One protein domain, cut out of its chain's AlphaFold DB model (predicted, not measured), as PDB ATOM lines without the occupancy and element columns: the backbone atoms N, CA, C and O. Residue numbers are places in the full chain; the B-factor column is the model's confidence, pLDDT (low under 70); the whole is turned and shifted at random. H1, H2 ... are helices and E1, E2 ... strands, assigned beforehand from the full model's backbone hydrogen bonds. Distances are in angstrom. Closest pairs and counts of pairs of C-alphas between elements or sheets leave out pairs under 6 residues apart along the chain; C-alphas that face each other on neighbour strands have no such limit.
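What this domain is: This is residues 53 to 230 of the 232 residues of an uncharacterized protein of Streptococcus rubneri (UniProt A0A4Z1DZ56). A small closed barrel of eight antiparallel strands has its longer strands E3 and E5 running on beyond the ring, where E4 pairs onto E5 and H4 runs along E4. H1 packs on the outside of the barrel at E9, H2 and H3 continue from it toward the far end, and the long link between E6 and E7 folds back through the middle. The printed part has 178 residues, with named elements in the order E1 H1 H2 E2 E3 H3 H4 E4 E5 E6 E7 E8 E9, class mixed. It is compact, with a radius of gyration of the C-alphas of 16.5 A, yet elongated, spanning 55 by 33 by 28 A.

How they stand to each other: Round the ring run E1 (residues 53 to 56), E2 (90 to 94), E3 (97 to 105), E5 (155 to 166), E6 (171 to 174), E7 (196 to 203), E8 (206 to 214), E9 (220 to 229) and back to E1. Among the pairs within hydrogen-bond range are N 92 and O 99 of the hairpin E2 and E3, 2.8 A; N 102 and O 158 of the neighbours E3 and E5, 2.9 A; N 209 and O 225 of the hairpin E8 and E9, 2.8 A; and N 55 and O 228 of the antiparallel neighbours E9 and E1, 2.8 A. E4 (146 to 149) pairs with E5, N 146 to O 159 at 2.7 A, on the same side of E5 as E6. E4 to E9 form a meander, each strand the antiparallel neighbour of the one before. H4 (124 to 139) is on the sheet at a height of 8.2 A, over E4 and along it at 13 degrees on the local plane; the closest C-alphas are those of Lys 136 and Val 149, 5.8 A. H1 (59 to 69) is on the barrel, outside it, at a height of 4.9 A and over none of the strands; C-alphas Thr 62 and Met 225 of E9 are its closest to E9, 6.0 A. H2 (80 to 83) only just touches H1, with 3 pairs of C-alphas within 8 A, the closest Pro 60 and Leu 81 at 5.7 A. H2 also only just touches H3 (107 to 117), with 3 pairs, the closest C-alphas Asp 83 and Phe 109 at 5.1 A. H3 and H4 are close but not clearly touching, C-alphas Tyr 114 and Lys 124 being 7.0 A apart. In H1, H3 and H4 every O i to N i+4 pair is within hydrogen-bond range; H2 is too short for one.

Where its parts are: E1 begins at C-alpha 53, (40.331, 34.813, -61.131). E5, the longest strand, measures 33.1 A, E9 30.0 A, E3 27.1 A, E8 26.4 A and E7 22.1 A. H4, the longest helix, measures 22.3 A and begins at C-alpha 124, (56.290, 65.787, -46.011). E9 ends at C-alpha 229, (35.723, 36.708, -64.479).

The domain as a whole: The C-alphas farthest apart are those of Asn 120 and Ala 168, 55.8 A, while those of Thr 53 and Val 230 are 5.6 A apart. The printed part has no cut. The link E6 to E7, residues 175 to 195, is long, and within it residues 179 to 180 pair with 184 to 185, antiparallel. The mean pLDDT of the printed part is 94.5, and no printed residue is under 70.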
ATOM      1  N   THR A  53      40.051  33.465 -61.632       97.38
ATOM      2  CA  THR A  53      40.331  34.813 -61.131       97.38
ATOM      3  C   THR A  53      39.218  35.757 -61.542       97.38
ATOM      4  O   THR A  53      38.823  35.783 -62.707       97.38
ATOM      5  N   TRP A  54      38.764  36.563 -60.595       97.75
ATOM      6  CA  TRP A  54      37.720  37.555 -60.766       97.75
ATOM      7  C   TRP A  54      38.253  38.924 -60.349       97.75
ATOM      8  O   TRP A  54      38.905  39.041 -59.316       97.75
ATOM      9  N   GLU A  55      38.005  39.954 -61.147       97.81
ATOM     10  CA  GLU A  55      38.451  41.332 -60.905       97.81
ATOM     11  C   GLU A  55      37.276  42.198 -60.465       97.81
ATOM     12  O   GLU A  55      36.201  42.113 -61.057       97.81
ATOM     13  N   LEU A  56      37.459  43.008 -59.422       97.69
ATOM     14  CA  LEU A  56      36.430  43.931 -58.944       97.69
ATOM     15  C   LEU A  56      36.202  45.024 -59.991       97.69
ATOM     16  O   LEU A  56      37.121  45.766 -60.331       97.69
ATOM     17  N   VAL A  57      34.973  45.138 -60.485       96.06
ATOM     18  CA  VAL A  57      34.615  46.088 -61.551       96.06
ATOM     19  C   VAL A  57      33.888  47.328 -61.041       96.06
ATOM     20  O   VAL A  57      33.797  48.320 -61.756       96.06
ATOM     21  N   ASP A  58      33.400  47.307 -59.802       94.62
ATOM     22  CA  ASP A  58      32.695  48.413 -59.146       94.62
ATOM     23  C   ASP A  58      33.498  49.007 -57.974       94.62
ATOM     24  O   ASP A  58      32.934  49.479 -56.982       94.62
ATOM     25  N   ALA A  59      34.828  49.019 -58.100       93.50
ATOM     26  CA  ALA A  59      35.744  49.514 -57.075       93.50
ATOM     27  C   ALA A  59      35.412  50.932 -56.554       93.50
ATOM     28  O   ALA A  59      35.380  51.094 -55.331       93.50
ATOM     29  N   PRO A  60      35.084  51.940 -57.397       91.81
ATOM     30  CA  PRO A  60      34.733  53.275 -56.901       91.81
ATOM     31  C   PRO A  60      33.486  53.282 -56.008       91.81
ATOM     32  O   PRO A  60      33.481  53.915 -54.955       91.81
ATOM     33  N   ILE A  61      32.442  52.540 -56.395       93.12
ATOM     34  CA  ILE A  61      31.178  52.469 -55.646       93.12
ATOM     35  C   ILE A  61      31.383  51.704 -54.335       93.12
ATOM     36  O   ILE A  61      30.929  52.153 -53.283       93.12
ATOM     37  N   THR A  62      32.104  50.582 -54.387       94.94
ATOM     38  CA  THR A  62      32.471  49.795 -53.200       94.94
ATOM     39  C   THR A  62      33.221  50.662 -52.189       94.94
ATOM     40  O   THR A  62      32.872  50.701 -51.006       94.94
ATOM     41  N   LEU A  63      34.230  51.406 -52.653       93.00
ATOM     42  CA  LEU A  63      35.027  52.274 -51.795       93.00
ATOM     43  C   LEU A  63      34.190  53.417 -51.216       93.00
ATOM     44  O   LEU A  63      34.219  53.633 -50.006       93.00
ATOM     45  N   GLN A  64      33.395  54.099 -52.043       91.75
ATOM     46  CA  GLN A  64      32.506  55.164 -51.583       91.75
ATOM     47  C   GLN A  64      31.551  54.664 -50.492       91.75
ATOM     48  O   GLN A  64      31.395  55.313 -49.455       91.75
ATOM     49  N   LYS A  65      30.945  53.486 -50.686       93.56
ATOM     50  CA  LYS A  65      30.060  52.878 -49.689       93.56
ATOM     51  C   LYS A  65      30.804  52.580 -48.390       93.56
ATOM     52  O   LYS A  65      30.289  52.912 -47.325       93.56
ATOM     53  N   SER A  66      32.008  52.006 -48.473       93.69
ATOM     54  CA  SER A  66      32.864  51.759 -47.304       93.69
ATOM     55  C   SER A  66      33.134  53.047 -46.537       93.69
ATOM     56  O   SER A  66      32.862  53.112 -45.345       93.69
ATOM     57  N   MET A  67      33.549  54.111 -47.216       90.62
ATOM     58  CA  MET A  67      33.842  55.394 -46.575       90.62
ATOM     59  C   MET A  67      32.639  56.011 -45.863       90.62
ATOM     60  O   MET A  67      32.782  56.480 -44.732       90.62
ATOM     61  N   ILE A  68      31.463  55.995 -46.503       90.44
ATOM     62  CA  ILE A  68      30.218  56.512 -45.914       90.44
ATOM     63  C   ILE A  68      29.868  55.731 -44.647       90.44
ATOM     64  O   ILE A  68      29.553  56.335 -43.626       90.44
ATOM     65  N   LEU A  69      29.975  54.400 -44.683       91.44
ATOM     66  CA  LEU A  69      29.703  53.557 -43.515       91.44
ATOM     67  C   LEU A  69      30.724  53.738 -42.378       91.44
ATOM     68  O   LEU A  69      30.474  53.273 -41.269       91.44
ATOM     69  N   ARG A  70      31.870  54.380 -42.632       89.62
ATOM     70  CA  ARG A  70      32.892  54.713 -41.623       89.62
ATOM     71  C   ARG A  70      32.943  56.194 -41.281       89.62
ATOM     72  O   ARG A  70      33.929  56.627 -40.695       89.62
ATOM     73  N   GLU A  71      31.927  56.957 -41.690       87.44
ATOM     74  CA  GLU A  71      31.813  58.393 -41.406       87.44
ATOM     75  C   GLU A  71      33.103  59.155 -41.760       87.44
ATOM     76  O   GLU A  71      33.558  60.052 -41.052       87.44
ATOM     77  N   SER A  72      33.738  58.748 -42.865       86.50
ATOM     78  CA  SER A  72      35.022  59.314 -43.275       86.50
ATOM     79  C   SER A  72      34.878  60.805 -43.553       86.50
ATOM     80  O   SER A  72      33.938  61.222 -44.226       86.50
ATOM     81  N   ASN A  73      35.841  61.607 -43.092       84.75
ATOM     82  CA  ASN A  73      35.857  63.036 -43.381       84.75
ATOM     83  C   ASN A  73      36.130  63.279 -44.876       84.75
ATOM     84  O   ASN A  73      37.278  63.251 -45.313       84.75
ATOM     85  N   ILE A  74      35.077  63.525 -45.653       79.81
ATOM     86  CA  ILE A  74      35.157  63.700 -47.110       79.81
ATOM     87  C   ILE A  74      36.034  64.908 -47.478       79.81
ATOM     88  O   ILE A  74      36.766  64.843 -48.464       79.81
ATOM     89  N   ASP A  75      36.062  65.958 -46.651       82.88
ATOM     90  CA  ASP A  75      36.890  67.149 -46.893       82.88
ATOM     91  C   ASP A  75      38.393  66.846 -46.824       82.88
ATOM     92  O   ASP A  75      39.206  67.527 -47.460       82.88
ATOM     93  N   ALA A  76      38.772  65.806 -46.075       79.44
ATOM     94  CA  ALA A  76      40.149  65.328 -46.002       79.44
ATOM     95  C   ALA A  76      40.550  64.477 -47.220       79.44
ATOM     96  O   ALA A  76      41.745  64.326 -47.477       79.44
ATOM     97  N   TYR A  77      39.585  63.943 -47.980       83.38
ATOM     98  CA  TYR A  77      39.821  63.004 -49.084       83.38
ATOM     99  C   TYR A  77      39.029  63.349 -50.364       83.38
ATOM    100  O   TYR A  77      38.373  62.472 -50.933       83.38
ATOM    101  N   PRO A  78      39.078  64.600 -50.859       80.69
ATOM    102  CA  PRO A  78      38.188  65.056 -51.930       80.69
ATOM    103  C   PRO A  78      38.402  64.349 -53.279       80.69
ATOM    104  O   PRO A  78      37.500  64.377 -54.106       80.69
ATOM    105  N   TYR A  79      39.563  63.720 -53.491       88.25
ATOM    106  CA  TYR A  79      39.953  63.061 -54.747       88.25
ATOM    107  C   TYR A  79      40.131  61.544 -54.606       88.25
ATOM    108  O   TYR A  79      40.809  60.903 -55.405       88.25
ATOM    109  N   ILE A  80      39.580  60.941 -53.549       87.81
ATOM    110  CA  ILE A  80      39.888  59.550 -53.203       87.81
ATOM    111  C   ILE A  80      39.497  58.540 -54.291       87.81
ATOM    112  O   ILE A  80      40.165  57.520 -54.454       87.81
ATOM    113  N   LEU A  81      38.428  58.810 -55.045       88.62
ATOM    114  CA  LEU A  81      37.977  57.917 -56.113       88.62
ATOM    115  C   LEU A  81      38.940  57.963 -57.305       88.62
ATOM    116  O   LEU A  81      39.246  56.922 -57.887       88.62
ATOM    117  N   GLU A  82      39.461  59.144 -57.628       91.62
ATOM    118  CA  GLU A  82      40.484  59.360 -58.648       91.62
ATOM    119  C   GLU A  82      41.831  58.774 -58.213       91.62
ATOM    120  O   GLU A  82      42.485  58.062 -58.981       91.62
ATOM    121  N   ASP A  83      42.218  59.007 -56.960       92.56
ATOM    122  CA  ASP A  83      43.480  58.538 -56.390       92.56
ATOM    123  C   ASP A  83      43.557  57.005 -56.356       92.56
ATOM    124  O   ASP A  83      44.637  56.422 -56.494       92.56
ATOM    125  N   PHE A  84      42.404  56.344 -56.240       92.25
ATOM    126  CA  PHE A  84      42.271  54.892 -56.297       92.25
ATOM    127  C   PHE A  84      41.686  54.369 -57.612       92.25
ATOM    128  O   PHE A  84      41.270  53.214 -57.672       92.25
ATOM    129  N   ALA A  85      41.756  55.125 -58.712       90.88
ATOM    130  CA  ALA A  85      41.296  54.656 -60.026       90.88
ATOM    131  C   ALA A  85      42.011  53.377 -60.516       90.88
ATOM    132  O   ALA A  85      41.479  52.629 -61.332       90.88
ATOM    133  N   LYS A  86      43.227  53.109 -60.014       91.50
ATOM    134  CA  LYS A  86      44.005  51.889 -60.306       91.50
ATOM    135  C   LYS A  86      43.784  50.760 -59.293       91.50
ATOM    136  O   LYS A  86      44.448  49.726 -59.385       91.50
ATOM    137  N   PHE A  87      42.905  50.947 -58.308       94.12
ATOM    138  CA  PHE A  87      42.569  49.915 -57.338       94.12
ATOM    139  C   PHE A  87      41.809  48.785 -58.039       94.12
ATOM    140  O   PHE A  87      40.650  48.930 -58.409       94.12
ATOM    141  N   ASN A  88      42.494  47.659 -58.234       94.94
ATOM    142  CA  ASN A  88      41.969  46.498 -58.946       94.94
ATOM    143  C   ASN A  88      42.138  45.230 -58.096       94.94
ATOM    144  O   ASN A  88      43.075  44.450 -58.322       94.94
ATOM    145  N   PRO A  89      41.310  45.046 -57.056       97.50
ATOM    146  CA  PRO A  89      41.361  43.843 -56.257       97.50
ATOM    147  C   PRO A  89      40.796  42.638 -56.991       97.50
ATOM    148  O   PRO A  89      39.903  42.731 -57.834       97.50
ATOM    149  N   LYS A  90      41.355  41.483 -56.642       98.38
ATOM    150  CA  LYS A  90      41.061  40.201 -57.258       98.38
ATOM    151  C   LYS A  90      40.534  39.230 -56.224       98.38
ATOM    152  O   LYS A  90      41.075  39.149 -55.123       98.38
ATOM    153  N   LEU A  91      39.538  38.460 -56.630       98.50
ATOM    154  CA  LEU A  91      39.051  37.283 -55.935       98.50
ATOM    155  C   LEU A  91      39.500  36.052 -56.726       98.50
ATOM    156  O   LEU A  91      39.200  35.928 -57.913       98.50
ATOM    157  N   ILE A  92      40.264  35.163 -56.105       98.50
ATOM    158  CA  ILE A  92      40.729  33.920 -56.723       98.50
ATOM    159  C   ILE A  92      40.009  32.773 -56.047       98.50
ATOM    160  O   ILE A  92      40.115  32.632 -54.833       98.50
ATOM    161  N   ILE A  93      39.304  31.973 -56.834       98.06
ATOM    162  CA  ILE A  93      38.543  30.815 -56.373       98.06
ATOM    163  C   ILE A  93      39.217  29.567 -56.935       98.06
ATOM    164  O   ILE A  93      39.427  29.489 -58.151       98.06
ATOM    165  N   SER A  94      39.587  28.643 -56.044       97.19
ATOM    166  CA  SER A  94      40.155  27.341 -56.389       97.19
ATOM    167  C   SER A  94      39.559  26.226 -55.534       97.19
ATOM    168  O   SER A  94      39.880  26.110 -54.347       97.19
ATOM    169  N   GLY A  95      38.654  25.440 -56.125       96.12
ATOM    170  CA  GLY A  95      37.729  24.583 -55.376       96.12
ATOM    171  C   GLY A  95      36.989  25.396 -54.309       96.12
ATOM    172  O   GLY A  95      36.511  26.496 -54.581       96.12
ATOM    173  N   ASP A  96      36.997  24.912 -53.068       97.44
ATOM    174  CA  ASP A  96      36.360  25.604 -51.936       97.44
ATOM    175  C   ASP A  96      37.219  26.743 -51.353       97.44
ATOM    176  O   ASP A  96      36.825  27.402 -50.388       97.44
ATOM    177  N   SER A  97      38.426  26.971 -51.879       98.31
ATOM    178  CA  SER A  97      39.351  27.985 -51.371       98.31
ATOM    179  C   SER A  97      39.171  29.317 -52.088       98.31
ATOM    180  O   SER A  97      39.095  29.368 -53.316       98.31
ATOM    181  N   VAL A  98      39.174  30.409 -51.323       98.81
ATOM    182  CA  VAL A  98      39.055  31.771 -51.849       98.81
ATOM    183  C   VAL A  98      40.181  32.661 -51.313       98.81
ATOM    184  O   VAL A  98      40.467  32.668 -50.117       98.81
ATOM    185  N   GLU A  99      40.816  33.445 -52.184       98.81
ATOM    186  CA  GLU A  99      41.799  34.474 -51.820       98.81
ATOM    187  C   GLU A  99      41.344  35.844 -52.342       98.81
ATOM    188  O   GLU A  99      41.082  35.997 -53.536       98.81
ATOM    189  N   PHE A 100      41.307  36.857 -51.472       98.69
ATOM    190  CA  PHE A 100      41.129  38.256 -51.871       98.69
ATOM    191  C   PHE A 100      42.474  38.981 -51.841       98.69
ATOM    192  O   PHE A 100      43.147  38.996 -50.809       98.69
ATOM    193  N   LYS A 101      42.900  39.596 -52.948       98.44
ATOM    194  CA  LYS A 101      44.222  40.236 -53.007       98.44
ATOM    195  C   LYS A 101      44.319  41.418 -53.949       98.44
ATOM    196  O   LYS A 101      43.595  41.510 -54.935       98.44
ATOM    197  N   TYR A 102      45.282  42.289 -53.676       98.12
ATOM    198  CA  TYR A 102      45.620  43.425 -54.527       98.12
ATOM    199  C   TYR A 102      47.013  43.975 -54.214       98.12
ATOM    200  O   TYR A 102      47.626  43.657 -53.194       98.12
ATOM    201  N   SER A 103      47.488  44.854 -55.090       97.44
ATOM    202  CA  SER A 103      48.615  45.746 -54.826       97.44
ATOM    203  C   SER A 103      48.118  47.176 -54.926       97.44
ATOM    204  O   SER A 103      47.328  47.487 -55.815       97.44
ATOM    205  N   LEU A 104      48.582  48.040 -54.031       96.44
ATOM    206  CA  LEU A 104      48.180  49.436 -54.003       96.44
ATOM    207  C   LEU A 104      49.401  50.342 -54.049       96.44
ATOM    208  O   LEU A 104      50.340  50.171 -53.270       96.44
ATOM    209  N   ASP A 105      49.348  51.322 -54.942       96.00
ATOM    210  CA  ASP A 105      50.156  52.533 -54.892       96.00
ATOM    211  C   ASP A 105      49.227  53.659 -54.445       96.00
ATOM    212  O   ASP A 105      48.285  53.993 -55.155       96.00
ATOM    213  N   TYR A 106      49.453  54.173 -53.242       94.19
ATOM    214  CA  TYR A 106      48.624  55.206 -52.626       94.19
ATOM    215  C   TYR A 106      49.373  56.537 -52.521       94.19
ATOM    216  O   TYR A 106      49.019  57.374 -51.698       94.19
ATOM    217  N   THR A 107      50.408  56.743 -53.345       95.00
ATOM    218  CA  THR A 107      51.230  57.965 -53.326       95.00
ATOM    219  C   THR A 107      50.386  59.218 -53.565       95.00
ATOM    220  O   THR A 107      50.450  60.142 -52.762       95.00
ATOM    221  N   THR A 108      49.543  59.234 -54.606       94.38
ATOM    222  CA  THR A 108      48.700  60.399 -54.928       94.38
ATOM    223  C   THR A 108      47.684  60.693 -53.825       94.38
ATOM    224  O   THR A 108      47.626  61.817 -53.338       94.38
ATOM    225  N   PHE A 109      46.974  59.659 -53.350       92.81
ATOM    226  CA  PHE A 109      46.078  59.763 -52.193       92.81
ATOM    227  C   PHE A 109      46.776  60.408 -50.996       92.81
ATOM    228  O   PHE A 109      46.239  61.290 -50.327       92.81
ATOM    229  N   PHE A 110      47.997  59.961 -50.722       91.81
ATOM    230  CA  PHE A 110      48.741  60.406 -49.563       91.81
ATOM    231  C   PHE A 110      49.294  61.830 -49.711       91.81
ATOM    232  O   PHE A 110      49.334  62.570 -48.729       91.81
ATOM    233  N   ASP A 111      49.653  62.238 -50.930       94.00
ATOM    234  CA  ASP A 111      50.020  63.619 -51.258       94.00
ATOM    235  C   ASP A 111      48.860  64.584 -51.043       94.00
ATOM    236  O   ASP A 111      49.011  65.580 -50.334       94.00
ATOM    237  N   HIS A 112      47.683  64.250 -51.569       94.25
ATOM    238  CA  HIS A 112      46.481  65.047 -51.347       94.25
ATOM    239  C   HIS A 112      46.116  65.122 -49.864       94.25
ATOM    240  O   HIS A 112      45.780  66.197 -49.361       94.25
ATOM    241  N   LEU A 113      46.229  64.004 -49.140       91.12
ATOM    242  CA  LEU A 113      45.995  63.982 -47.702       91.12
ATOM    243  C   LEU A 113      46.974  64.904 -46.964       91.12
ATOM    244  O   LEU A 113      46.537  65.726 -46.159       91.12
ATOM    245  N   TYR A 114      48.276  64.818 -47.258       93.75
ATOM    246  CA  TYR A 114      49.301  65.682 -46.665       93.75
ATOM    247  C   TYR A 114      48.972  67.166 -46.854       93.75
ATOM    248  O   TYR A 114      48.964  67.923 -45.876       93.75
ATOM    249  N   ASP A 115      48.634  67.564 -48.081       93.88
ATOM    250  CA  ASP A 115      48.306  68.950 -48.419       93.88
ATOM    251  C   ASP A 115      47.108  69.483 -47.627       93.88
ATOM    252  O   ASP A 115      47.062  70.673 -47.293       93.88
ATOM    253  N   LYS A 116      46.152  68.607 -47.302       91.31
ATOM    254  CA  LYS A 116      44.946  68.957 -46.548       91.31
ATOM    255  C   LYS A 116      45.154  68.982 -45.041       91.31
ATOM    256  O   LYS A 116      44.639  69.891 -44.394       91.31
ATOM    257  N   VAL A 117      45.873  68.012 -44.478       90.06
ATOM    258  CA  VAL A 117      45.849  67.780 -43.020       90.06
ATOM    259  C   VAL A 117      47.174  68.035 -42.315       90.06
ATOM    260  O   VAL A 117      47.176  68.205 -41.099       90.06
ATOM    261  N   ALA A 118      48.300  68.054 -43.034       92.00
ATOM    262  CA  ALA A 118      49.621  68.009 -42.404       92.00
ATOM    263  C   ALA A 118      50.629  69.039 -42.926       92.00
ATOM    264  O   ALA A 118      51.610  69.300 -42.226       92.00
ATOM    265  N   LYS A 119      50.407  69.672 -44.089       94.75
ATOM    266  CA  LYS A 119      51.413  70.563 -44.703       94.75
ATOM    267  C   LYS A 119      51.854  71.728 -43.816       94.75
ATOM    268  O   LYS A 119      53.007  72.135 -43.860       94.75
ATOM    269  N   ASN A 120      50.929  72.258 -43.016       95.38
ATOM    270  CA  ASN A 120      51.187  73.384 -42.114       95.38
ATOM    271  C   ASN A 120      51.668  72.930 -40.723       95.38
ATOM    272  O   ASN A 120      51.883  73.766 -39.853       95.38
ATOM    273  N   VAL A 121      51.786  71.618 -40.497       94.06
ATOM    274  CA  VAL A 121      52.108  71.019 -39.194       94.06
ATOM    275  C   VAL A 121      53.494  70.378 -39.212       94.06
ATOM    276  O   VAL A 121      54.231  70.498 -38.240       94.06
ATOM    277  N   MET A 122      53.869  69.704 -40.303       95.81
ATOM    278  CA  MET A 122      55.140  68.986 -40.392       95.81
ATOM    279  C   MET A 122      55.644  68.830 -41.831       95.81
ATOM    280  O   MET A 122      54.915  69.028 -42.809       95.81
ATOM    281  N   LYS A 123      56.914  68.434 -41.963       97.00
ATOM    282  CA  LYS A 123      57.531  68.152 -43.265       97.00
ATOM    283  C   LYS A 123      56.938  66.893 -43.896       97.00
ATOM    284  O   LYS A 123      56.577  65.940 -43.202       97.00
ATOM    285  N   LYS A 124      56.878  66.879 -45.227       94.62
ATOM    286  CA  LYS A 124      56.290  65.787 -46.011       94.62
ATOM    287  C   LYS A 124      56.980  64.452 -45.736       94.62
ATOM    288  O   LYS A 124      56.311  63.448 -45.518       94.62
ATOM    289  N   GLU A 125      58.306  64.438 -45.669       94.38
ATOM    290  CA  GLU A 125      59.107  63.227 -45.456       94.38
ATOM    291  C   GLU A 125      58.828  62.593 -44.086       94.38
ATOM    292  O   GLU A 125      58.701  61.373 -43.968       94.38
ATOM    293  N   GLU A 126      58.692  63.425 -43.051       95.25
ATOM    294  CA  GLU A 126      58.360  62.987 -41.695       95.25
ATOM    295  C   GLU A 126      56.935  62.424 -41.636       95.25
ATOM    296  O   GLU A 126      56.718  61.359 -41.053       95.25
ATOM    297  N   TYR A 127      55.982  63.084 -42.304       94.00
ATOM    298  CA  TYR A 127      54.597  62.623 -42.406       94.00
ATOM    299  C   TYR A 127      54.498  61.263 -43.117       94.00
ATOM    300  O   TYR A 127      53.852  60.335 -42.623       94.00
ATOM    301  N   TYR A 128      55.214  61.110 -44.234       94.25
ATOM    302  CA  TYR A 128      55.342  59.858 -44.984       94.25
ATOM    303  C   TYR A 128      55.898  58.726 -44.128       94.25
ATOM    304  O   TYR A 128      55.306  57.645 -44.055       94.25
ATOM    305  N   LYS A 129      57.020  58.970 -43.446       95.00
ATOM    306  CA  LYS A 129      57.649  57.969 -42.582       95.00
ATOM    307  C   LYS A 129      56.715  57.552 -41.447       95.00
ATOM    308  O   LYS A 129      56.572  56.353 -41.196       95.00
ATOM    309  N   ALA A 130      56.066  58.512 -40.791       94.38
ATOM    310  CA  ALA A 130      55.131  58.248 -39.701       94.38
ATOM    311  C   ALA A 130      53.937  57.401 -40.165       94.38
ATOM    312  O   ALA A 130      53.598  56.407 -39.525       94.38
ATOM    313  N   TYR A 131      53.332  57.737 -41.307       93.19
ATOM    314  CA  TYR A 131      52.184  56.992 -41.816       93.19
ATOM    315  C   TYR A 131      52.540  55.578 -42.266       93.19
ATOM    316  O   TYR A 131      51.826  54.640 -41.919       93.19
ATOM    317  N   ILE A 132      53.646  55.403 -42.999       94.81
ATOM    318  CA  ILE A 132      54.122  54.076 -43.421       94.81
ATOM    319  C   ILE A 132      54.413  53.201 -42.198       94.81
ATOM    320  O   ILE A 132      54.040  52.029 -42.183       94.81
ATOM    321  N   THR A 133      55.034  53.778 -41.164       95.25
ATOM    322  CA  THR A 133      55.316  53.079 -39.901       95.25
ATOM    323  C   THR A 133      54.017  52.644 -39.231       95.25
ATOM    324  O   THR A 133      53.824  51.456 -39.007       95.25
ATOM    325  N   ARG A 134      53.063  53.565 -39.047       94.25
ATOM    326  CA  ARG A 134      51.747  53.252 -38.472       94.25
ATOM    327  C   ARG A 134      50.996  52.185 -39.269       94.25
ATOM    328  O   ARG A 134      50.388  51.296 -38.687       94.25
ATOM    329  N   LEU A 135      51.024  52.260 -40.599       94.38
ATOM    330  CA  LEU A 135      50.369  51.277 -41.460       94.38
ATOM    331  C   LEU A 135      51.011  49.888 -41.308       94.38
ATOM    332  O   LEU A 135      50.299  48.886 -41.289       94.38
ATOM    333  N   LYS A 136      52.341  49.824 -41.180       94.44
ATOM    334  CA  LYS A 136      53.081  48.584 -40.917       94.44
ATOM    335  C   LYS A 136      52.763  48.018 -39.531       94.44
ATOM    336  O   LYS A 136      52.539  46.816 -39.422       94.44
ATOM    337  N   ASP A 137      52.719  48.860 -38.507       94.25
ATOM    338  CA  ASP A 137      52.401  48.439 -37.141       94.25
ATOM    339  C   ASP A 137      50.968  47.907 -37.074       94.25
ATOM    340  O   ASP A 137      50.737  46.802 -36.587       94.25
ATOM    341  N   ASN A 138      50.018  48.609 -37.694       91.88
ATOM    342  CA  ASN A 138      48.632  48.158 -37.773       91.88
ATOM    343  C   ASN A 138      48.485  46.839 -38.546       91.88
ATOM    344  O   ASN A 138      47.681  45.989 -38.171       91.88
ATOM    345  N   ALA A 139      49.278  46.638 -39.601       93.19
ATOM    346  CA  ALA A 139      49.275  45.390 -40.358       93.19
ATOM    347  C   ALA A 139      49.689  44.175 -39.518       93.19
ATOM    348  O   ALA A 139      49.300  43.057 -39.849       93.19
ATOM    349  N   SER A 140      50.460  44.379 -38.445       92.56
ATOM    350  CA  SER A 140      50.895  43.296 -37.558       92.56
ATOM    351  C   SER A 140      49.769  42.707 -36.704       92.56
ATOM    352  O   SER A 140      49.925  41.603 -36.188       92.56
ATOM    353  N   TYR A 141      48.627  43.398 -36.584       93.00
ATOM    354  CA  TYR A 141      47.467  42.894 -35.843       93.00
ATOM    355  C   TYR A 141      46.647  41.858 -36.615       93.00
ATOM    356  O   TYR A 141      45.867  41.128 -36.002       93.00
ATOM    357  N   PHE A 142      46.816  41.775 -37.938       95.06
ATOM    358  CA  PHE A 142      46.170  40.734 -38.723       95.06
ATOM    359  C   PHE A 142      46.735  39.356 -38.376       95.06
ATOM    360  O   PHE A 142      47.945  39.138 -38.312       95.06
ATOM    361  N   LYS A 143      45.830  38.401 -38.195       95.31
ATOM    362  CA  LYS A 143      46.111  36.994 -37.908       95.31
ATOM    363  C   LYS A 143      46.235  36.175 -39.188       95.31
ATOM    364  O   LYS A 143      46.990  35.206 -39.213       95.31
ATOM    365  N   VAL A 144      45.477  36.527 -40.230       96.38
ATOM    366  CA  VAL A 144      45.400  35.760 -41.491       96.38
ATOM    367  C   VAL A 144      45.836  36.606 -42.683       96.38
ATOM    368  O   VAL A 144      46.587  36.138 -43.544       96.38
ATOM    369  N   THR A 145      45.399  37.862 -42.727       97.56
ATOM    370  CA  THR A 145      45.738  38.815 -43.777       97.56
ATOM    371  C   THR A 145      47.240  39.074 -43.797       97.56
ATOM    372  O   THR A 145      47.863  39.451 -42.809       97.56
ATOM    373  N   LYS A 146      47.830  38.930 -44.978       97.31
ATOM    374  CA  LYS A 146      49.229  39.231 -45.263       97.31
ATOM    375  C   LYS A 146      49.305  40.580 -45.955       97.31
ATOM    376  O   LYS A 146      49.081  40.682 -47.164       97.31
ATOM    377  N   MET A 147      49.674  41.610 -45.201       97.00
ATOM    378  CA  MET A 147      49.917  42.943 -45.746       97.00
ATOM    379  C   MET A 147      51.412  43.275 -45.705       97.00
ATOM    380  O   MET A 147      52.014  43.375 -44.639       97.00
ATOM    381  N   LYS A 148      52.036  43.441 -46.877       96.81
ATOM    382  CA  LYS A 148      53.461  43.796 -46.993       96.81
ATOM    383  C   LYS A 148      53.591  45.265 -47.363       96.81
ATOM    384  O   LYS A 148      53.451  45.627 -48.531       96.81
ATOM    385  N   VAL A 149      53.848  46.100 -46.362       96.94
ATOM    386  CA  VAL A 149      54.069  47.540 -46.537       96.94
ATOM    387  C   VAL A 149      55.491  47.787 -47.033       96.94
ATOM    388  O   VAL A 149      56.450  47.261 -46.467       96.94
ATOM    389  N   HIS A 150      55.640  48.581 -48.094       96.38
ATOM    390  CA  HIS A 150      56.960  48.970 -48.580       96.38
ATOM    391  C   HIS A 150      57.649  49.873 -47.538       96.38
ATOM    392  O   HIS A 150      57.025  50.819 -47.060       96.38
ATOM    393  N   PRO A 151      58.933  49.652 -47.202       92.12
ATOM    394  CA  PRO A 151      59.585  50.319 -46.066       92.12
ATOM    395  C   PRO A 151      59.672  51.848 -46.181       92.12
ATOM    396  O   PRO A 151      59.769  52.533 -45.170       92.12
ATOM    397  N   SER A 152      59.671  52.381 -47.404       91.00
ATOM    398  CA  SER A 152      59.887  53.812 -47.673       91.00
ATOM    399  C   SER A 152      59.002  54.419 -48.765       91.00
ATOM    400  O   SER A 152      59.190  55.574 -49.130       91.00
ATOM    401  N   LYS A 153      58.062  53.655 -49.333       94.19
ATOM    402  CA  LYS A 153      57.192  54.135 -50.420       94.19
ATOM    403  C   LYS A 153      55.746  53.934 -50.008       94.19
ATOM    404  O   LYS A 153      55.447  52.957 -49.324       94.19
ATOM    405  N   ALA A 154      54.861  54.804 -50.481       94.50
ATOM    406  CA  ALA A 154      53.419  54.692 -50.296       94.50
ATOM    407  C   ALA A 154      52.838  53.551 -51.157       94.50
ATOM    408  O   ALA A 154      52.049  53.758 -52.074       94.50
ATOM    409  N   LYS A 155      53.292  52.318 -50.895       96.38
ATOM    410  CA  LYS A 155      52.903  51.099 -51.606       96.38
ATOM    411  C   LYS A 155      52.763  49.929 -50.643       96.38
ATOM    412  O   LYS A 155      53.548  49.810 -49.701       96.38
ATOM    413  N   TYR A 156      51.816  49.037 -50.900       97.06
ATOM    414  CA  TYR A 156      51.746  47.747 -50.215       97.06
ATOM    415  C   TYR A 156      51.081  46.676 -51.079       97.06
ATOM    416  O   TYR A 156      50.362  46.977 -52.032       97.06
ATOM    417  N   THR A 157      51.316  45.415 -50.728       98.06
ATOM    418  CA  THR A 157      50.536  44.280 -51.238       98.06
ATOM    419  C   THR A 157      49.640  43.742 -50.137       98.06
ATOM    420  O   THR A 157      50.078  43.660 -48.989       98.06
ATOM    421  N   TYR A 158      48.434  43.326 -50.494       98.38
ATOM    422  CA  TYR A 158      47.441  42.741 -49.603       98.38
ATOM    423  C   TYR A 158      47.029  41.375 -50.135       98.38
ATOM    424  O   TYR A 158      46.712  41.246 -51.316       98.38
ATOM    425  N   SER A 159      47.019  40.371 -49.269       98.38
ATOM    426  CA  SER A 159      46.481  39.041 -49.543       98.38
ATOM    427  C   SER A 159      45.735  38.574 -48.302       98.38
ATOM    428  O   SER A 159      46.313  38.500 -47.221       98.38
ATOM    429  N   LEU A 160      44.455  38.280 -48.459       98.56
ATOM    430  CA  LEU A 160      43.607  37.635 -47.469       98.56
ATOM    431  C   LEU A 160      43.298  36.226 -47.991       98.56
ATOM    432  O   LEU A 160      42.385  36.059 -48.808       98.56
ATOM    433  N   PRO A 161      44.120  35.233 -47.605       97.94
ATOM    434  CA  PRO A 161      43.920  33.842 -47.979       97.94
ATOM    435  C   PRO A 161      42.868  33.182 -47.079       97.94
ATOM    436  O   PRO A 161      42.249  33.822 -46.229       97.94
ATOM    437  N   ASP A 162      42.705  31.870 -47.243       96.25
ATOM    438  CA  ASP A 162      41.865  31.017 -46.397       96.25
ATOM    439  C   ASP A 162      40.380  31.395 -46.364       96.25
ATOM    440  O   ASP A 162      39.659  31.008 -45.439       96.25
ATOM    441  N   GLY A 163      39.905  32.099 -47.390       98.44
ATOM    442  CA  GLY A 163      38.485  32.216 -47.651       98.44
ATOM    443  C   GLY A 163      37.884  30.854 -48.003       98.44
ATOM    444  O   GLY A 163      38.585  29.939 -48.458       98.44
ATOM    445  N   ARG A 164      36.587  30.702 -47.750       98.62
ATOM    446  CA  ARG A 164      35.841  29.465 -47.992       98.62
ATOM    447  C   ARG A 164      34.608  29.745 -48.826       98.62
ATOM    448  O   ARG A 164      33.786  30.564 -48.420       98.62
ATOM    449  N   LEU A 165      34.513  29.066 -49.963       98.50
ATOM    450  CA  LEU A 165      33.315  28.982 -50.782       98.50
ATOM    451  C   LEU A 165      32.437  27.849 -50.241       98.50
ATOM    452  O   LEU A 165      32.912  26.739 -50.026       98.50
ATOM    453  N   ASP A 166      31.166  28.148 -50.023       98.06
ATOM    454  CA  ASP A 166      30.123  27.178 -49.711       98.06
ATOM    455  C   ASP A 166      29.050  27.296 -50.794       98.06
ATOM    456  O   ASP A 166      28.226  28.218 -50.777       98.06
ATOM    457  N   GLU A 167      29.098  26.392 -51.772       95.38
ATOM    458  CA  GLU A 167      28.171  26.414 -52.904       95.38
ATOM    459  C   GLU A 167      26.737  26.054 -52.502       95.38
ATOM    460  O   GLU A 167      25.783  26.580 -53.082       95.38
ATOM    461  N   ALA A 168      26.572  25.199 -51.489       96.12
ATOM    462  CA  ALA A 168      25.261  24.760 -51.021       96.12
ATOM    463  C   ALA A 168      24.487  25.922 -50.389       96.12
ATOM    464  O   ALA A 168      23.312  26.131 -50.696       96.12
ATOM    465  N   ASN A 169      25.164  26.714 -49.554       97.81
ATOM    466  CA  ASN A 169      24.581  27.884 -48.897       97.81
ATOM    467  C   ASN A 169      24.758  29.183 -49.693       97.81
ATOM    468  O   ASN A 169      24.262  30.224 -49.268       97.81
ATOM    469  N   LYS A 170      25.452  29.132 -50.834       97.75
ATOM    470  CA  LYS A 170      25.812  30.284 -51.672       97.75
ATOM    471  C   LYS A 170      26.526  31.395 -50.903       97.75
ATOM    472  O   LYS A 170      26.213  32.577 -51.054       97.75
ATOM    473  N   THR A 171      27.519  31.022 -50.097       98.69
ATOM    474  CA  THR A 171      28.309  31.992 -49.330       98.69
ATOM    475  C   THR A 171      29.797  31.925 -49.627       98.69
ATOM    476  O   THR A 171      30.334  30.887 -50.003       98.69
ATOM    477  N   ILE A 172      30.469  33.060 -49.443       98.81
ATOM    478  CA  ILE A 172      31.925  33.138 -49.339       98.81
ATOM    479  C   ILE A 172      32.252  33.765 -47.992       98.81
ATOM    480  O   ILE A 172      31.781  34.859 -47.680       98.81
ATOM    481  N   SER A 173      33.064  33.087 -47.188       98.62
ATOM    482  CA  SER A 173      33.468  33.568 -45.868       98.62
ATOM    483  C   SER A 173      34.971  33.770 -45.766       98.62
ATOM    484  O   SER A 173      35.751  33.045 -46.378       98.62
ATOM    485  N   PHE A 174      35.375  34.751 -44.967       98.62
ATOM    486  CA  PHE A 174      36.758  35.034 -44.613       98.62
ATOM    487  C   PHE A 174      36.887  35.132 -43.094       98.62
ATOM    488  O   PHE A 174      35.968  35.573 -42.402       98.62
ATOM    489  N   LYS A 175      38.045  34.727 -42.564       98.00
ATOM    490  CA  LYS A 175      38.339  34.803 -41.121       98.00
ATOM    491  C   LYS A 175      38.589  36.229 -40.625       98.00
ATOM    492  O   LYS A 175      38.482  36.466 -39.431       98.00
ATOM    493  N   GLU A 176      38.909  37.132 -41.542       97.81
ATOM    494  CA  GLU A 176      39.073  38.570 -41.343       97.81
ATOM    495  C   GLU A 176      38.343  39.286 -42.480       97.81
ATOM    496  O   GLU A 176      38.116  38.696 -43.539       97.81
ATOM    497  N   THR A 177      37.956  40.542 -42.291       97.69
ATOM    498  CA  THR A 177      37.154  41.254 -43.284       97.69
ATOM    499  C   THR A 177      38.057  41.884 -44.358       97.69
ATOM    500  O   THR A 177      38.964  42.653 -44.014       97.69
ATOM    501  N   PRO A 178      37.813  41.623 -45.663       97.75
ATOM    502  CA  PRO A 178      38.479  42.331 -46.756       97.75
ATOM    503  C   PRO A 178      38.460  43.853 -46.555       97.75
ATOM    504  O   PRO A 178      37.435  44.413 -46.170       97.75
ATOM    505  N   SER A 179      39.581  44.538 -46.797       95.94
ATOM    506  CA  SER A 179      39.687  45.982 -46.530       95.94
ATOM    507  C   SER A 179      40.740  46.709 -47.373       95.94
ATOM    508  O   SER A 179      41.636  46.094 -47.962       95.94
ATOM    509  N   LEU A 180      40.647  48.043 -47.395       94.12
ATOM    510  CA  LEU A 180      41.635  48.984 -47.934       94.12
ATOM    511  C   LEU A 180      42.275  49.805 -46.799       94.12
ATOM    512  O   LEU A 180      41.576  50.316 -45.925       94.12
ATOM    513  N   LEU A 181      43.609  49.945 -46.813       86.75
ATOM    514  CA  LEU A 181      44.408  50.706 -45.835       86.75
ATOM    515  C   LEU A 181      44.121  50.367 -44.356       86.75
ATOM    516  O   LEU A 181      44.428  51.172 -43.481       86.75
ATOM    517  N   ILE A 182      43.536  49.193 -44.074       85.19
ATOM    518  CA  ILE A 182      43.092  48.710 -42.747       85.19
ATOM    519  C   ILE A 182      41.854  49.443 -42.190       85.19
ATOM    520  O   ILE A 182      41.139  48.890 -41.363       85.19
ATOM    521  N   ASN A 183      41.532  50.639 -42.684       83.88
ATOM    522  CA  ASN A 183      40.434  51.458 -42.150       83.88
ATOM    523  C   ASN A 183      39.125  51.306 -42.937       83.88
ATOM    524  O   ASN A 183      38.035  51.483 -42.393       83.88
ATOM    525  N   TYR A 184      39.219  50.977 -44.224       91.06
ATOM    526  CA  TYR A 184      38.066  50.896 -45.116       91.06
ATOM    527  C   TYR A 184      37.668  49.436 -45.295       91.06
ATOM    528  O   TYR A 184      38.071  48.760 -46.241       91.06
ATOM    529  N   SER A 185      36.920  48.937 -44.314       95.44
ATOM    530  CA  SER A 185      36.329  47.599 -44.325       95.44
ATOM    531  C   SER A 185      35.313  47.445 -45.461       95.44
ATOM    532  O   SER A 185      34.447  48.307 -45.643       95.44
ATOM    533  N   PHE A 186      35.372  46.321 -46.174       97.19
ATOM    534  CA  PHE A 186      34.353  45.880 -47.133       97.19
ATOM    535  C   PHE A 186      33.294  44.969 -46.489       97.19
ATOM    536  O   PHE A 186      32.586  44.246 -47.183       97.19
ATOM    537  N   GLY A 187      33.145  45.038 -45.164       96.69
ATOM    538  CA  GLY A 187      31.993  44.530 -44.419       96.69
ATOM    539  C   GLY A 187      31.016  45.636 -44.012       96.69
ATOM    540  O   GLY A 187      31.124  46.789 -44.436       96.69
ATOM    541  N   THR A 188      30.066  45.310 -43.136       95.38
ATOM    542  CA  THR A 188      29.118  46.295 -42.581       95.38
ATOM    543  C   THR A 188      29.699  47.092 -41.414       95.38
ATOM    544  O   THR A 188      29.305  48.243 -41.234       95.38
ATOM    545  N   THR A 189      30.709  46.559 -40.716       93.38
ATOM    546  CA  THR A 189      31.423  47.204 -39.598       93.38
ATOM    547  C   THR A 189      32.887  47.543 -39.932       93.38
ATOM    548  O   THR A 189      33.450  47.067 -40.919       93.38
ATOM    549  N   ASN A 190      33.530  48.378 -39.120       91.56
ATOM    550  CA  ASN A 190      34.926  48.795 -39.147       91.56
ATOM    551  C   ASN A 190      35.884  47.722 -38.599       91.56
ATOM    552  O   ASN A 190      37.099  47.900 -38.655       91.56
ATOM    553  N   LEU A 191      35.346  46.605 -38.103       92.50
ATOM    554  CA  LEU A 191      36.088  45.528 -37.457       92.50
ATOM    555  C   LEU A 191      36.756  44.622 -38.497       92.50
ATOM    556  O   LEU A 191      36.296  43.525 -38.799       92.50
ATOM    557  N   VAL A 192      37.882  45.076 -39.052       94.44
ATOM    558  CA  VAL A 192      38.607  44.325 -40.095       94.44
ATOM    559  C   VAL A 192      39.199  42.996 -39.623       94.44
ATOM    560  O   VAL A 192      39.508  42.142 -40.448       94.44
ATOM    561  N   LEU A 193      39.341  42.800 -38.309       95.38
ATOM    562  CA  LEU A 193      39.840  41.560 -37.705       95.38
ATOM    563  C   LEU A 193      38.739  40.512 -37.482       95.38
ATOM    564  O   LEU A 193      39.049  39.368 -37.148       95.38
ATOM    565  N   ASP A 194      37.474  40.893 -37.655       95.31
ATOM    566  CA  ASP A 194      36.346  39.990 -37.474       95.31
ATOM    567  C   ASP A 194      36.075  39.196 -38.749       95.31
ATOM    568  O   ASP A 194      36.339  39.643 -39.872       95.31
ATOM    569  N   LYS A 195      35.499  38.005 -38.561       97.00
ATOM    570  CA  LYS A 195      35.033  37.172 -39.667       97.00
ATOM    571  C   LYS A 195      33.969  37.906 -40.480       97.00
ATOM    572  O   LYS A 195      33.107  38.585 -39.922       97.00
ATOM    573  N   MET A 196      33.967  37.671 -41.784       97.50
ATOM    574  CA  MET A 196      32.940  38.190 -42.677       97.50
ATOM    575  C   MET A 196      32.416  37.090 -43.578       97.50
ATOM    576  O   MET A 196      33.198  36.370 -44.195       97.50
ATOM    577  N   THR A 197      31.095  37.000 -43.678       98.44
ATOM    578  CA  THR A 197      30.411  36.104 -44.608       98.44
ATOM    579  C   THR A 197      29.600  36.940 -45.579       98.44
ATOM    580  O   THR A 197      28.793  37.771 -45.171       98.44
ATOM    581  N   TYR A 198      29.810  36.689 -46.863       98.75
ATOM    582  CA  TYR A 198      29.073  37.294 -47.956       98.75
ATOM    583  C   TYR A 198      28.124  36.259 -48.543       98.75
ATOM    584  O   TYR A 198      28.537  35.132 -48.820       98.75
ATOM    585  N   GLN A 199      26.880  36.655 -48.787       98.75
ATOM    586  CA  GLN A 199      26.026  35.959 -49.743       98.75
ATOM    587  C   GLN A 199      26.539  36.251 -51.147       98.75
ATOM    588  O   GLN A 199      26.934  37.389 -51.420       98.75
ATOM    589  N   TYR A 200      26.537  35.258 -52.035       98.38
ATOM    590  CA  TYR A 200      26.923  35.484 -53.422       98.38
ATOM    591  C   TYR A 200      25.802  35.209 -54.421       98.38
ATOM    592  O   TYR A 200      25.039  34.247 -54.324       98.38
ATOM    593  N   GLU A 201      25.761  36.044 -55.454       97.19
ATOM    594  CA  GLU A 201      25.014  35.788 -56.677       97.19
ATOM    595  C   GLU A 201      25.984  35.655 -57.842       97.19
ATOM    596  O   GLU A 201      26.796  36.542 -58.099       97.19
ATOM    597  N   TRP A 202      25.863  34.568 -58.595       93.44
ATOM    598  CA  TRP A 202      26.684  34.327 -59.771       93.44
ATOM    599  C   TRP A 202      25.811  34.243 -61.024       93.44
ATOM    600  O   TRP A 202      24.852  33.472 -61.087       93.44
ATOM    601  N   LYS A 203      26.122  35.088 -62.012       88.75
ATOM    602  CA  LYS A 203      25.376  35.243 -63.266       88.75
ATOM    603  C   LYS A 203      26.362  35.354 -64.427       88.75
ATOM    604  O   LYS A 203      26.867  36.433 -64.726       88.75
ATOM    605  N   GLY A 204      26.633  34.232 -65.093       86.38
ATOM    606  CA  GLY A 204      27.520  34.194 -66.259       86.38
ATOM    607  C   GLY A 204      28.968  34.530 -65.895       86.38
ATOM    608  O   GLY A 204      29.621  33.764 -65.193       86.38
ATOM    609  N   ASP A 205      29.474  35.663 -66.374       90.88
ATOM    610  CA  ASP A 205      30.829  36.148 -66.093       90.88
ATOM    611  C   ASP A 205      30.897  37.121 -64.905       90.88
ATOM    612  O   ASP A 205      31.961  37.678 -64.643       90.88
ATOM    613  N   THR A 206      29.791  37.316 -64.178       95.44
ATOM    614  CA  THR A 206      29.689  38.255 -63.054       95.44
ATOM    615  C   THR A 206      29.394  37.534 -61.738       95.44
ATOM    616  O   THR A 206      28.470  36.721 -61.665       95.44
ATOM    617  N   LEU A 207      30.149  37.867 -60.691       97.62
ATOM    618  CA  LEU A 207      29.986  37.391 -59.318       97.62
ATOM    619  C   LEU A 207      29.760  38.589 -58.393       97.62
ATOM    620  O   LEU A 207      30.597  39.482 -58.313       97.62
ATOM    621  N   ILE A 208      28.638  38.612 -57.691       98.31
ATOM    622  CA  ILE A 208      28.279  39.663 -56.741       98.31
ATOM    623  C   ILE A 208      28.402  39.091 -55.338       98.31
ATOM    624  O   ILE A 208      27.755  38.091 -55.049       98.31
ATOM    625  N   LEU A 209      29.182  39.737 -54.475       98.69
ATOM    626  CA  LEU A 209      29.244  39.450 -53.043       98.69
ATOM    627  C   LEU A 209      28.479  40.527 -52.278       98.69
ATOM    628  O   LEU A 209      28.733  41.715 -52.484       98.69
ATOM    629  N   THR A 210      27.595  40.118 -51.373       98.56
ATOM    630  CA  THR A 210      26.794  41.009 -50.527       98.56
ATOM    631  C   THR A 210      26.974  40.628 -49.061       98.56
ATOM    632  O   THR A 210      26.684  39.500 -48.669       98.56
ATOM    633  N   ALA A 211      27.446  41.568 -48.246       98.19
ATOM    634  CA  ALA A 211      27.415  41.477 -46.791       98.19
ATOM    635  C   ALA A 211      26.264  42.329 -46.256       98.19
ATOM    636  O   ALA A 211      26.060  43.460 -46.704       98.19
ATOM    637  N   GLU A 212      25.542  41.798 -45.277       97.25
ATOM    638  CA  GLU A 212      24.401  42.450 -44.643       97.25
ATOM    639  C   GLU A 212      24.507  42.332 -43.128       97.25
ATOM    640  O   GLU A 212      24.987  41.327 -42.601       97.25
ATOM    641  N   GLY A 213      24.053  43.358 -42.422       95.94
ATOM    642  CA  GLY A 213      24.141  43.402 -40.972       95.94
ATOM    643  C   GLY A 213      24.090  44.822 -40.442       95.94
ATOM    644  O   GLY A 213      24.027  45.792 -41.194       95.94
ATOM    645  N   ASN A 214      24.122  44.947 -39.123       95.56
ATOM    646  CA  ASN A 214      24.137  46.252 -38.483       95.56
ATOM    647  C   ASN A 214      25.546  46.856 -38.506       95.56
ATOM    648  O   ASN A 214      26.546  46.140 -38.414       95.56
ATOM    649  N   THR A 215      25.615  48.179 -38.625       93.25
ATOM    650  CA  THR A 215      26.800  48.966 -38.279       93.25
ATOM    651  C   THR A 215      26.998  48.979 -36.762       93.25
ATOM    652  O   THR A 215      26.154  48.502 -35.998       93.25
ATOM    653  N   GLU A 216      28.090  49.581 -36.307       90.06
ATOM    654  CA  GLU A 216      28.424  49.786 -34.892       90.06
ATOM    655  C   GLU A 216      27.302  50.505 -34.137       90.06
ATOM    656  O   GLU A 216      27.018  50.195 -32.985       90.06
ATOM    657  N   ASN A 217      26.625  51.428 -34.822       90.00
ATOM    658  CA  ASN A 217      25.536  52.231 -34.270       90.00
ATOM    659  C   ASN A 217      24.169  51.527 -34.372       90.00
ATOM    660  O   ASN A 217      23.133  52.150 -34.148       90.00
ATOM    661  N   GLY A 218      24.135  50.247 -34.759       91.75
ATOM    662  CA  GLY A 218      22.904  49.462 -34.869       91.75
ATOM    663  C   GLY A 218      22.074  49.737 -36.126       91.75
ATOM    664  O   GLY A 218      20.960  49.233 -36.240       91.75
ATOM    665  N   THR A 219      22.585  50.524 -37.080       93.25
ATOM    666  CA  THR A 219      21.879  50.796 -38.341       93.25
ATOM    667  C   THR A 219      22.103  49.647 -39.312       93.25
ATOM    668  O   THR A 219      23.246  49.306 -39.600       93.25
ATOM    669  N   TYR A 220      21.036  49.068 -39.855       95.69
ATOM    670  CA  TYR A 220      21.173  48.029 -40.870       95.69
ATOM    671  C   TYR A 220      21.818  48.589 -42.145       95.69
ATOM    672  O   TYR A 220      21.409  49.627 -42.672       95.69
ATOM    673  N   ALA A 221      22.833  47.893 -42.643       95.88
ATOM    674  CA  ALA A 221      23.607  48.276 -43.806       95.88
ATOM    675  C   ALA A 221      23.907  47.068 -44.693       95.88
ATOM    676  O   ALA A 221      23.967  45.921 -44.254       95.88
ATOM    677  N   THR A 222      24.158  47.373 -45.961       96.94
ATOM    678  CA  THR A 222      24.611  46.414 -46.959       96.94
ATOM    679  C   THR A 222      25.922  46.899 -47.568       96.94
ATOM    680  O   THR A 222      26.072  48.089 -47.876       96.94
ATOM    681  N   MET A 223      26.857  45.980 -47.780       97.69
ATOM    682  CA  MET A 223      28.076  46.196 -48.554       97.69
ATOM    683  C   MET A 223      28.082  45.239 -49.737       97.69
ATOM    684  O   MET A 223      27.827  44.050 -49.565       97.69
ATOM    685  N   LYS A 224      28.366  45.753 -50.934       97.88
ATOM    686  CA  LYS A 224      28.361  44.971 -52.169       97.88
ATOM    687  C   LYS A 224      29.682  45.135 -52.904       97.88
ATOM    688  O   LYS A 224      30.197  46.244 -52.980       97.88
ATOM    689  N   MET A 225      30.177  44.031 -53.452       98.38
ATOM    690  CA  MET A 225      31.320  43.977 -54.357       98.38
ATOM    691  C   MET A 225      30.929  43.182 -55.601       98.38
ATOM    692  O   MET A 225      30.437  42.057 -55.484       98.38
ATOM    693  N   THR A 226      31.154  43.735 -56.787       98.12
ATOM    694  CA  THR A 226      30.858  43.077 -58.064       98.12
ATOM    695  C   THR A 226      32.154  42.748 -58.780       98.12
ATOM    696  O   THR A 226      32.929  43.631 -59.146       98.12
ATOM    697  N   PHE A 227      32.368  41.466 -59.034       98.19
ATOM    698  CA  PHE A 227      33.532  40.958 -59.731       98.19
ATOM    699  C   PHE A 227      33.169  40.419 -61.110       98.19
ATOM    700  O   PHE A 227      32.096  39.847 -61.309       98.19
ATOM    701  N   LYS A 228      34.102  40.542 -62.052       96.94
ATOM    702  CA  LYS A 228      34.015  39.960 -63.390       96.94
ATOM    703  C   LYS A 228      35.111  38.926 -63.603       96.94
ATOM    704  O   LYS A 228      36.263  39.158 -63.237       96.94
ATOM    705  N   LYS A 229      34.770  37.789 -64.206       95.31
ATOM    706  CA  LYS A 229      35.723  36.708 -64.479       95.31
ATOM    707  C   LYS A 229      36.787  37.177 -65.476       95.31
ATOM    708  O   LYS A 229      36.464  37.694 -66.546       95.31
ATOM    709  N   VAL A 230      38.058  36.967 -65.142       92.00
ATOM    710  CA  VAL A 230      39.187  37.230 -66.039       92.00
ATOM    711  C   VAL A 230      39.294  36.077 -67.027       92.00
ATOM    712  O   VAL A 230      39.557  34.935 -66.649       92.00
TER     713      VAL A 230